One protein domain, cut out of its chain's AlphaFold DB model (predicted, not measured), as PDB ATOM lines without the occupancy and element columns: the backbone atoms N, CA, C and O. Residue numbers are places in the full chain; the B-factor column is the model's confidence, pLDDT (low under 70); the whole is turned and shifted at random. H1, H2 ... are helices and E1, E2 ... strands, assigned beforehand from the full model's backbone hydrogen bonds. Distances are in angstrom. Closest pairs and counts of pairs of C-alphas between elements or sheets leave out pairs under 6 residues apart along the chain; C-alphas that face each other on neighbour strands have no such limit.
ATOM      1  N   ASN A   3     285.479 160.731 254.245       86.94
ATOM      2  CA  ASN A   3     284.123 161.072 254.663       86.94
ATOM      3  C   ASN A   3     283.321 159.804 254.971       86.94
ATOM      4  O   ASN A   3     283.313 158.867 254.171       86.94
ATOM      5  N   ILE A   4     282.655 159.769 256.122       89.19
ATOM      6  CA  ILE A   4     281.878 158.621 256.592       89.19
ATOM      7  C   ILE A   4     280.495 159.114 256.998       89.19
ATOM      8  O   ILE A   4     280.372 160.120 257.694       89.19
ATOM      9  N   LYS A   5     279.457 158.409 256.540       89.56
ATOM     10  CA  LYS A   5     278.064 158.734 256.841       89.56
ATOM     11  C   LYS A   5     277.419 157.644 257.677       89.56
ATOM     12  O   LYS A   5     277.635 156.461 257.419       89.56
ATOM     13  N   PHE A   6     276.586 158.058 258.619       87.19
ATOM     14  CA  PHE A   6     275.821 157.187 259.499       87.19
ATOM     15  C   PHE A   6     274.354 157.599 259.485       87.19
ATOM     16  O   PHE A   6     274.024 158.767 259.262       87.19
ATOM     17  N   LYS A   7     273.465 156.635 259.716       85.12
ATOM     18  CA  LYS A   7     272.017 156.886 259.733       85.12
ATOM     19  C   LYS A   7     271.509 157.151 261.138       85.12
ATOM     20  O   LYS A   7     270.487 157.806 261.313       85.12
ATOM     21  N   THR A   8     272.210 156.633 262.138       78.50
ATOM     22  CA  THR A   8     271.783 156.716 263.528       78.50
ATOM     23  C   THR A   8     272.834 157.390 264.395       78.50
ATOM     24  O   THR A   8     274.037 157.330 264.141       78.50
ATOM     25  N   ARG A   9     272.354 158.006 265.475       73.88
ATOM     26  CA  ARG A   9     273.204 158.584 266.517       73.88
ATOM     27  C   ARG A   9     274.084 157.530 267.193       73.88
ATOM     28  O   ARG A   9     275.211 157.829 267.563       73.88
ATOM     29  N   GLU A  10     273.563 156.322 267.375       72.88
ATOM     30  CA  GLU A  10     274.268 155.233 268.056       72.88
ATOM     31  C   GLU A  10     275.486 154.759 267.257       72.88
ATOM     32  O   GLU A  10     276.570 154.626 267.815       72.88
ATOM     33  N   GLU A  11     275.351 154.606 265.935       80.94
ATOM     34  CA  GLU A  11     276.477 154.258 265.061       80.94
ATOM     35  C   GLU A  11     277.607 155.297 265.124       80.94
ATOM     36  O   GLU A  11     278.781 154.934 265.127       80.94
ATOM     37  N   VAL A  12     277.252 156.582 265.207       78.31
ATOM     38  CA  VAL A  12     278.212 157.687 265.343       78.31
ATOM     39  C   VAL A  12     278.945 157.620 266.668       78.31
ATOM     40  O   VAL A  12     280.164 157.731 266.681       78.31
ATOM     41  N   ILE A  13     278.218 157.422 267.769       71.50
ATOM     42  CA  ILE A  13     278.818 157.312 269.102       71.50
ATOM     43  C   ILE A  13     279.787 156.129 269.133       71.50
ATOM     44  O   ILE A  13     280.955 156.320 269.454       71.50
ATOM     45  N   ASN A  14     279.345 154.948 268.694       74.94
ATOM     46  CA  ASN A  14     280.181 153.748 268.656       74.94
ATOM     47  C   ASN A  14     281.425 153.944 267.780       74.94
ATOM     48  O   ASN A  14     282.515 153.495 268.128       74.94
ATOM     49  N   PHE A  15     281.281 154.625 266.638       80.81
ATOM     50  CA  PHE A  15     282.420 154.962 265.795       80.81
ATOM     51  C   PHE A  15     283.386 155.895 266.533       80.81
ATOM     52  O   PHE A  15     284.572 155.600 266.608       80.81
ATOM     53  N   LEU A  16     282.899 156.988 267.116       73.69
ATOM     54  CA  LEU A  16     283.725 157.982 267.801       73.69
ATOM     55  C   LEU A  16     284.432 157.411 269.043       73.69
ATOM     56  O   LEU A  16     285.595 157.735 269.281       73.69
ATOM     57  N   GLU A  17     283.806 156.495 269.779       70.38
ATOM     58  CA  GLU A  17     284.441 155.798 270.907       70.38
ATOM     59  C   GLU A  17     285.702 155.024 270.485       70.38
ATOM     60  O   GLU A  17     286.724 155.085 271.171       70.38
ATOM     61  N   VAL A  18     285.685 154.368 269.317       70.75
ATOM     62  CA  VAL A  18     286.841 153.621 268.779       70.75
ATOM     63  C   VAL A  18     288.012 154.542 268.418       70.75
ATOM     64  O   VAL A  18     289.169 154.138 268.519       70.75
ATOM     65  N   TYR A  19     287.737 155.795 268.046       65.44
ATOM     66  CA  TYR A  19     288.766 156.801 267.752       65.44
ATOM     67  C   TYR A  19     289.217 157.579 268.999       65.44
ATOM     68  O   TYR A  19     289.861 158.620 268.876       65.44
ATOM     69  N   ASN A  20     288.925 157.048 270.194       54.69
ATOM     70  CA  ASN A  20     289.292 157.609 271.496       54.69
ATOM     71  C   ASN A  20     288.755 159.034 271.701       54.69
ATOM     72  O   ASN A  20     289.389 159.890 272.320       54.69
ATOM     73  N   PHE A  21     287.572 159.281 271.144       53.78
ATOM     74  CA  PHE A  21     286.980 160.598 271.021       53.78
ATOM     75  C   PHE A  21     286.007 160.879 272.163       53.78
ATOM     76  O   PHE A  21     284.807 161.053 271.959       53.78
ATOM     77  N   GLN A  22     286.533 160.884 273.389       45.09
ATOM     78  CA  GLN A  22     285.788 160.907 274.658       45.09
ATOM     79  C   GLN A  22     284.839 162.108 274.880       45.09
ATOM     80  O   GLN A  22     284.272 162.241 275.962       45.09
ATOM     81  N   TYR A  23     284.610 162.965 273.882       46.69
ATOM     82  CA  TYR A  23     284.044 164.294 274.092       46.69
ATOM     83  C   TYR A  23     283.038 164.787 273.045       46.69
ATOM     84  O   TYR A  23     282.635 165.949 273.091       46.69
ATOM     85  N   TYR A  24     282.556 163.928 272.142       50.75
ATOM     86  CA  TYR A  24     281.498 164.331 271.214       50.75
ATOM     87  C   TYR A  24     280.113 164.163 271.829       50.75
ATOM     88  O   TYR A  24     279.537 163.074 271.871       50.75
ATOM     89  N   ILE A  25     279.543 165.278 272.275       48.53
ATOM     90  CA  ILE A  25     278.136 165.343 272.653       48.53
ATOM     91  C   ILE A  25     277.383 165.848 271.427       48.53
ATOM     92  O   ILE A  25     277.533 167.016 271.059       48.53
ATOM     93  N   PRO A  26     276.534 165.030 270.790       46.47
ATOM     94  CA  PRO A  26     275.566 165.547 269.844       46.47
ATOM     95  C   PRO A  26     274.502 166.320 270.630       46.47
ATOM     96  O   PRO A  26     273.412 165.809 270.890       46.47
ATOM     97  N   ARG A  27     274.824 167.548 271.061       46.62
ATOM     98  CA  ARG A  27     273.803 168.551 271.355       46.62
ATOM     99  C   ARG A  27     273.260 168.919 269.981       46.62
ATOM    100  O   ARG A  27     273.851 169.697 269.242       46.62
ATOM    101  N   LEU A  28     272.189 168.229 269.602       52.53
ATOM    102  CA  LEU A  28     271.285 168.713 268.575       52.53
ATOM    103  C   LEU A  28     270.982 170.166 268.965       52.53
ATOM    104  O   LEU A  28     270.589 170.404 270.108       52.53
ATOM    105  N   GLU A  29     271.205 171.144 268.075       52.53
ATOM    106  CA  GLU A  29     270.535 172.441 268.252       52.53
ATOM    107  C   GLU A  29     269.068 172.131 268.591       52.53
ATOM    108  O   GLU A  29     268.520 171.200 268.005       52.53
ATOM    109  N   GLU A  30     268.411 172.865 269.494       54.59
ATOM    110  CA  GLU A  30     267.004 172.585 269.867       54.59
ATOM    111  C   GLU A  30     266.098 172.413 268.630       54.59
ATOM    112  O   GLU A  30     265.151 171.629 268.605       54.59
ATOM    113  N   LYS A  31     266.459 173.099 267.540       58.59
ATOM    114  CA  LYS A  31     265.825 173.004 266.222       58.59
ATOM    115  C   LYS A  31     265.887 171.609 265.602       58.59
ATOM    116  O   LYS A  31     264.970 171.228 264.887       58.59
ATOM    117  N   MET A  32     266.944 170.853 265.860       65.81
ATOM    118  CA  MET A  32     267.100 169.490 265.386       65.81
ATOM    119  C   MET A  32     266.350 168.469 266.239       65.81
ATOM    120  O   MET A  32     266.022 167.413 265.708       65.81
ATOM    121  N   ASP A  33     266.001 168.744 267.496       66.19
ATOM    122  CA  ASP A  33     265.102 167.852 268.250       66.19
ATOM    123  C   ASP A  33     263.707 167.788 267.612       66.19
ATOM    124  O   ASP A  33     263.097 166.721 267.565       66.19
ATOM    125  N   ALA A  34     263.255 168.893 267.011       72.88
ATOM    126  CA  ALA A  34     262.013 168.944 266.241       72.88
ATOM    127  C   ALA A  34     262.092 168.217 264.881       72.88
ATOM    128  O   ALA A  34     261.056 167.925 264.283       72.88
ATOM    129  N   VAL A  35     263.296 167.913 264.382       78.12
ATOM    130  CA  VAL A  35     263.481 167.196 263.112       78.12
ATOM    131  C   VAL A  35     263.307 165.686 263.344       78.12
ATOM    132  O   VAL A  35     264.004 165.110 264.187       78.12
ATOM    133  N   PRO A  36     262.432 164.995 262.588       84.00
ATOM    134  CA  PRO A  36     262.294 163.543 262.663       84.00
ATOM    135  C   PRO A  36     263.619 162.814 262.423       84.00
ATOM    136  O   PRO A  36     264.372 163.165 261.518       84.00
ATOM    137  N   THR A  37     263.894 161.746 263.177       79.31
ATOM    138  CA  THR A  37     265.127 160.946 263.024       79.31
ATOM    139  C   THR A  37     265.313 160.396 261.610       79.31
ATOM    140  O   THR A  37     266.439 160.298 261.142       79.31
ATOM    141  N   SER A  38     264.223 160.093 260.902       85.50
ATOM    142  CA  SER A  38     264.254 159.645 259.503       85.50
ATOM    143  C   SER A  38     264.792 160.694 258.527       85.50
ATOM    144  O   SER A  38     265.197 160.338 257.427       85.50
ATOM    145  N   LEU A  39     264.777 161.969 258.919       88.06
ATOM    146  CA  LEU A  39     265.282 163.103 258.146       88.06
ATOM    147  C   LEU A  39     266.678 163.533 258.614       88.06
ATOM    148  O   LEU A  39     267.165 164.589 258.224       88.06
ATOM    149  N   LYS A  40     267.325 162.742 259.477       85.81
ATOM    150  CA  LYS A  40     268.673 163.010 259.974       85.81
ATOM    151  C   LYS A  40     269.668 162.060 259.327       85.81
ATOM    152  O   LYS A  40     269.441 160.856 259.248       85.81
ATOM    153  N   SER A  41     270.805 162.602 258.926       88.31
ATOM    154  CA  SER A  41     272.010 161.850 258.583       88.31
ATOM    155  C   SER A  41     273.165 162.421 259.386       88.31
ATOM    156  O   SER A  41     273.122 163.569 259.804       88.31
ATOM    157  N   TYR A  42     274.192 161.628 259.636       85.06
ATOM    158  CA  TYR A  42     275.344 162.050 260.417       85.06
ATOM    159  C   TYR A  42     276.581 161.900 259.542       85.06
ATOM    160  O   TYR A  42     276.730 160.879 258.870       85.06
ATOM    161  N   GLN A  43     277.463 162.891 259.543       86.06
ATOM    162  CA  GLN A  43     278.673 162.894 258.728       86.06
ATOM    163  C   GLN A  43     279.900 163.163 259.594       86.06
ATOM    164  O   GLN A  43     279.906 164.083 260.410       86.06
ATOM    165  N   ILE A  44     280.937 162.356 259.385       81.81
ATOM    166  CA  ILE A  44     282.230 162.453 260.060       81.81
ATOM    167  C   ILE A  44     283.332 162.484 259.007       81.81
ATOM    168  O   ILE A  44     283.387 161.621 258.128       81.81
ATOM    169  N   GLU A  45     284.239 163.445 259.126       83.62
ATOM    170  CA  GLU A  45     285.472 163.489 258.352       83.62
ATOM    171  C   GLU A  45     286.651 163.063 259.200       83.62
ATOM    172  O   GLU A  45     286.853 163.559 260.307       83.62
ATOM    173  N   ILE A  46     287.454 162.169 258.637       79.62
ATOM    174  CA  ILE A  46     288.723 161.729 259.191       79.62
ATOM    175  C   ILE A  46     289.856 162.305 258.337       79.62
ATOM    176  O   ILE A  46     289.901 162.121 257.116       79.62
ATOM    177  N   SER A  47     290.774 163.012 258.982       75.56
ATOM    178  CA  SER A  47     292.024 163.497 258.391       75.56
ATOM    179  C   SER A  47     292.954 162.343 258.002       75.56
ATOM    180  O   SER A  47     292.779 161.206 258.439       75.56
ATOM    181  N   ASP A  48     293.984 162.629 257.207       80.00
ATOM    182  CA  ASP A  48     294.960 161.606 256.798       80.00
ATOM    183  C   ASP A  48     295.818 161.090 257.975       80.00
ATOM    184  O   ASP A  48     296.443 160.039 257.876       80.00
ATOM    185  N   GLU A  49     295.779 161.775 259.125       78.44
ATOM    186  CA  GLU A  49     296.384 161.345 260.395       78.44
ATOM    187  C   GLU A  49     295.451 160.472 261.258       78.44
ATOM    188  O   GLU A  49     295.717 160.266 262.440       78.44
ATOM    189  N   ASN A  50     294.334 159.982 260.705       73.38
ATOM    190  CA  ASN A  50     293.305 159.215 261.423       73.38
ATOM    191  C   ASN A  50     292.630 159.962 262.592       73.38
ATOM    192  O   ASN A  50     292.048 159.335 263.474       73.38
ATOM    193  N   LYS A  51     292.657 161.299 262.589       70.50
ATOM    194  CA  LYS A  51     291.930 162.139 263.558       70.50
ATOM    195  C   LYS A  51     290.641 162.661 262.943       70.50
ATOM    196  O   LYS A  51     290.663 163.062 261.777       70.50
ATOM    197  N   VAL A  52     289.553 162.718 263.710       72.00
ATOM    198  CA  VAL A  52     288.337 163.426 263.281       72.00
ATOM    199  C   VAL A  52     288.675 164.897 263.056       72.00
ATOM    200  O   VAL A  52     289.325 165.532 263.884       72.00
ATOM    201  N   SER A  53     288.278 165.415 261.900       73.00
ATOM    202  CA  SER A  53     288.467 166.811 261.502       73.00
ATOM    203  C   SER A  53     287.153 167.571 261.377       73.00
ATOM    204  O   SER A  53     287.156 168.795 261.432       73.00
ATOM    205  N   TYR A  54     286.043 166.857 261.180       75.25
ATOM    206  CA  TYR A  54     284.716 167.443 261.053       75.25
ATOM    207  C   TYR A  54     283.644 166.423 261.429       75.25
ATOM    208  O   TYR A  54     283.825 165.215 261.274       75.25
ATOM    209  N   CYS A  55     282.528 166.917 261.949       76.12
ATOM    210  CA  CYS A  55     281.498 166.103 262.561       76.12
ATOM    211  C   CYS A  55     280.183 166.896 262.555       76.12
ATOM    212  O   CYS A  55     280.150 167.997 263.098       76.12
ATOM    213  N   CYS A  56     279.112 166.389 261.934       79.69
ATOM    214  CA  CYS A  56     277.824 167.092 261.880       79.69
ATOM    215  C   CYS A  56     276.600 166.170 261.728       79.69
ATOM    216  O   CYS A  56     276.721 165.014 261.316       79.69
ATOM    217  N   ILE A  57     275.418 166.712 262.034       82.56
ATOM    218  CA  ILE A  57     274.103 166.177 261.665       82.56
ATOM    219  C   ILE A  57     273.576 166.964 260.474       82.56
ATOM    220  O   ILE A  57     273.399 168.178 260.548       82.56
ATOM    221  N   ASP A  58     273.235 166.256 259.418       86.94
ATOM    222  CA  ASP A  58     272.512 166.763 258.273       86.94
ATOM    223  C   ASP A  58     271.007 166.608 258.493       86.94
ATOM    224  O   ASP A  58     270.520 165.521 258.808       86.94
ATOM    225  N   TYR A  59     270.266 167.689 258.276       87.88
ATOM    226  CA  TYR A  59     268.838 167.640 258.002       87.88
ATOM    227  C   TYR A  59     268.636 167.417 256.500       87.88
ATOM    228  O   TYR A  59     269.029 168.255 255.685       87.88
ATOM    229  N   ILE A  60     268.032 166.282 256.148       87.56
ATOM    230  CA  ILE A  60     267.746 165.863 254.779       87.56
ATOM    231  C   ILE A  60     266.236 165.764 254.590       87.56
ATOM    232  O   ILE A  60     265.560 165.049 255.323       87.56
ATOM    233  N   GLU A  61     265.715 166.426 253.565       90.12
ATOM    234  CA  GLU A  61     264.304 166.379 253.186       90.12
ATOM    235  C   GLU A  61     264.204 166.180 251.670       90.12
ATOM    236  O   GLU A  61     264.883 166.866 250.911       90.12
ATOM    237  N   ASN A  62     263.385 165.221 251.217       89.00
ATOM    238  CA  ASN A  62     263.249 164.859 249.795       89.00
ATOM    239  C   ASN A  62     264.599 164.598 249.092       89.00
ATOM    240  O   ASN A  62     264.844 165.107 248.001       89.00
ATOM    241  N   ASP A  63     265.488 163.847 249.750       85.44
ATOM    242  CA  ASP A  63     266.857 163.546 249.297       85.44
ATOM    243  C   ASP A  63     267.767 164.776 249.090       85.44
ATOM    244  O   ASP A  63     268.862 164.663 248.537       85.44
ATOM    245  N   MET A  64     267.360 165.953 249.578       87.50
ATOM    246  CA  MET A  64     268.150 167.182 249.533       87.50
ATOM    247  C   MET A  64     268.695 167.529 250.914       87.50
ATOM    248  O   MET A  64     267.973 167.498 251.911       87.50
ATOM    249  N   LEU A  65     269.976 167.903 250.970       87.81
ATOM    250  CA  LEU A  65     270.568 168.490 252.168       87.81
ATOM    251  C   LEU A  65     269.965 169.879 252.389       87.81
ATOM    252  O   LEU A  65     270.190 170.788 251.593       87.81
ATOM    253  N   ILE A  66     269.229 170.040 253.484       89.00
ATOM    254  CA  ILE A  66     268.627 171.318 253.860       89.00
ATOM    255  C   ILE A  66     269.607 172.136 254.692       89.00
ATOM    256  O   ILE A  66     269.791 173.329 254.448       89.00
ATOM    257  N   LYS A  67     270.234 171.506 255.691       84.06
ATOM    258  CA  LYS A  67     271.200 172.164 256.575       84.06
ATOM    259  C   LYS A  67     272.053 171.148 257.330       84.06
ATOM    260  O   LYS A  67     271.537 170.112 257.735       84.06
ATOM    261  N   SER A  68     273.312 171.490 257.586       81.44
ATOM    262  CA  SER A  68     274.207 170.732 258.466       81.44
ATOM    263  C   SER A  68     274.419 171.473 259.785       81.44
ATOM    264  O   SER A  68     274.518 172.702 259.816       81.44
ATOM    265  N   TYR A  69     274.505 170.715 260.870       74.38
ATOM    266  CA  TYR A  69     274.698 171.198 262.233       74.38
ATOM    267  C   TYR A  69     275.901 170.486 262.834       74.38
ATOM    268  O   TYR A  69     275.871 169.268 262.994       74.38
ATOM    269  N   MET A  70     276.977 171.212 263.126       69.19
ATOM    270  CA  MET A  70     278.202 170.601 263.650       69.19
ATOM    271  C   MET A  70     277.991 170.011 265.053       69.19
ATOM    272  O   MET A  70     277.230 170.555 265.851       69.19
ATOM    273  N   PHE A  71     278.662 168.894 265.351       64.19
ATOM    274  CA  PHE A  71     278.760 168.371 266.717       64.19
ATOM    275  C   PHE A  71     279.764 169.185 267.539       64.19
ATOM    276  O   PHE A  71     280.681 169.793 266.993       64.19
ATOM    277  N   TYR A  72     279.606 169.148 268.862       54.16
ATOM    278  CA  TYR A  72     280.526 169.758 269.818       54.16
ATOM    279  C   TYR A  72     281.757 168.882 270.084       54.16
ATOM    280  O   TYR A  72     281.582 167.721 270.444       54.16
ATOM    281  N   ASP A  73     282.958 169.461 269.993       48.44
ATOM    282  CA  ASP A  73     284.243 168.896 270.437       48.44
ATOM    283  C   ASP A  73     284.739 169.660 271.683       48.44
ATOM    284  O   ASP A  73     285.004 170.863 271.589       48.44
ATOM    285  N   SER A  74     284.862 169.011 272.850       42.56
ATOM    286  CA  SER A  74     285.301 169.716 274.070       42.56
ATOM    287  C   SER A  74     286.783 170.082 274.085       42.56
ATOM    288  O   SER A  74     287.162 170.989 274.824       42.56
ATOM    289  N   ASP A  75     287.614 169.424 273.274       40.09
ATOM    290  CA  ASP A  75     289.043 169.736 273.157       40.09
ATOM    291  C   ASP A  75     289.310 170.829 272.106       40.09
ATOM    292  O   ASP A  75     290.425 171.344 272.009       40.09
ATOM    293  N   ARG A  76     288.289 171.214 271.323       44.19
ATOM    294  CA  ARG A  76     288.350 172.269 270.291       44.19
ATOM    295  C   ARG A  76     287.221 173.284 270.422       44.19
ATOM    296  O   ARG A  76     286.601 173.715 269.448       44.19
TER     297      ARG A  76
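AT A GLANCE: This is residues 3 to 76 of the 100 residues of an uncharacterized protein of Paraclostridium bifermentans ATCC 638 (UniProt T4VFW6). One strongly twisted sheet of four antiparallel strands has the helix H1 packed along one of its faces, over the side made by E1 and E2. From H1 a long link runs back along the length of the domain to the small helix H2, and its residues 24 to 25 pair with residues 72 to 73, in the tail after E4. The printed part has 74 residues, with two named helices and four named strands in the order E1, H1, H2, E2, E3, E4; the sheet's order is E1, E2, E3, E4, and the class is mixed, helices and strands. The whole is compact, with a radius of gyration of the C-alphas of 12.1 A, and elongated, spanning 35 by 22 by 19 A.

IN THESE COORDINATES: E1, residues 3 to 6, begins with C-alpha 3 at (284.123, 161.072, 254.663). H1, residues 9 to 18, is 14.7 A long, and H2 holds residues 30 to 33. E2, residues 40 to 46, measures 20.1 A from first to last C-alpha. E3, residues 52 to 61, is the longest strand at 26.2 A, starting with C-alpha 52 at (288.337, 163.426, 263.281). E4, residues 64 to 70, is 17.7 A long and ends with C-alpha 70 at (278.202, 170.601, 263.650).

HOW THE PARTS SIT: In the sheet E1 and E4 are the edge strands, and they are apart. E1 and E2 are antiparallel at 148 degrees, with N 4 and O 44 within hydrogen-bond range at 2.8 A. E2, E3 and E4 form a meander, each strand the antiparallel neighbour of the one before. In the hairpin of E2 and E3, N 43 and O 56 are 2.9 A apart. In the hairpin of E3 and E4, N 59 and O 67 are 2.8 A apart. From edge to edge the strands' lines turn by 81 degrees. H1 is on the sheet at a height of 9.6 A, over E2 and only just over E1, on which 3 of its 10 C-alphas fall. It runs along the strands, at 1 degree to E2 on the local plane; its closest C-alphas to E2 are those of Val 12 and Tyr 42, 7.2 A. H2 only grazes the sheet, with residues 31 to 32. In H1 every O i to N i+4 pair is within hydrogen-bond range; H2 is too short for such a pair.

THE WHOLE: The C-alphas farthest apart, those of Ala 34 and Glu 49, are 35.7 A apart. The printed part has no cut. The link from H1 to H2, 11 residues, is long. The mean pLDDT of the printed part is 72.7, and residues 19 to 33 and 70 to 76 are under 70.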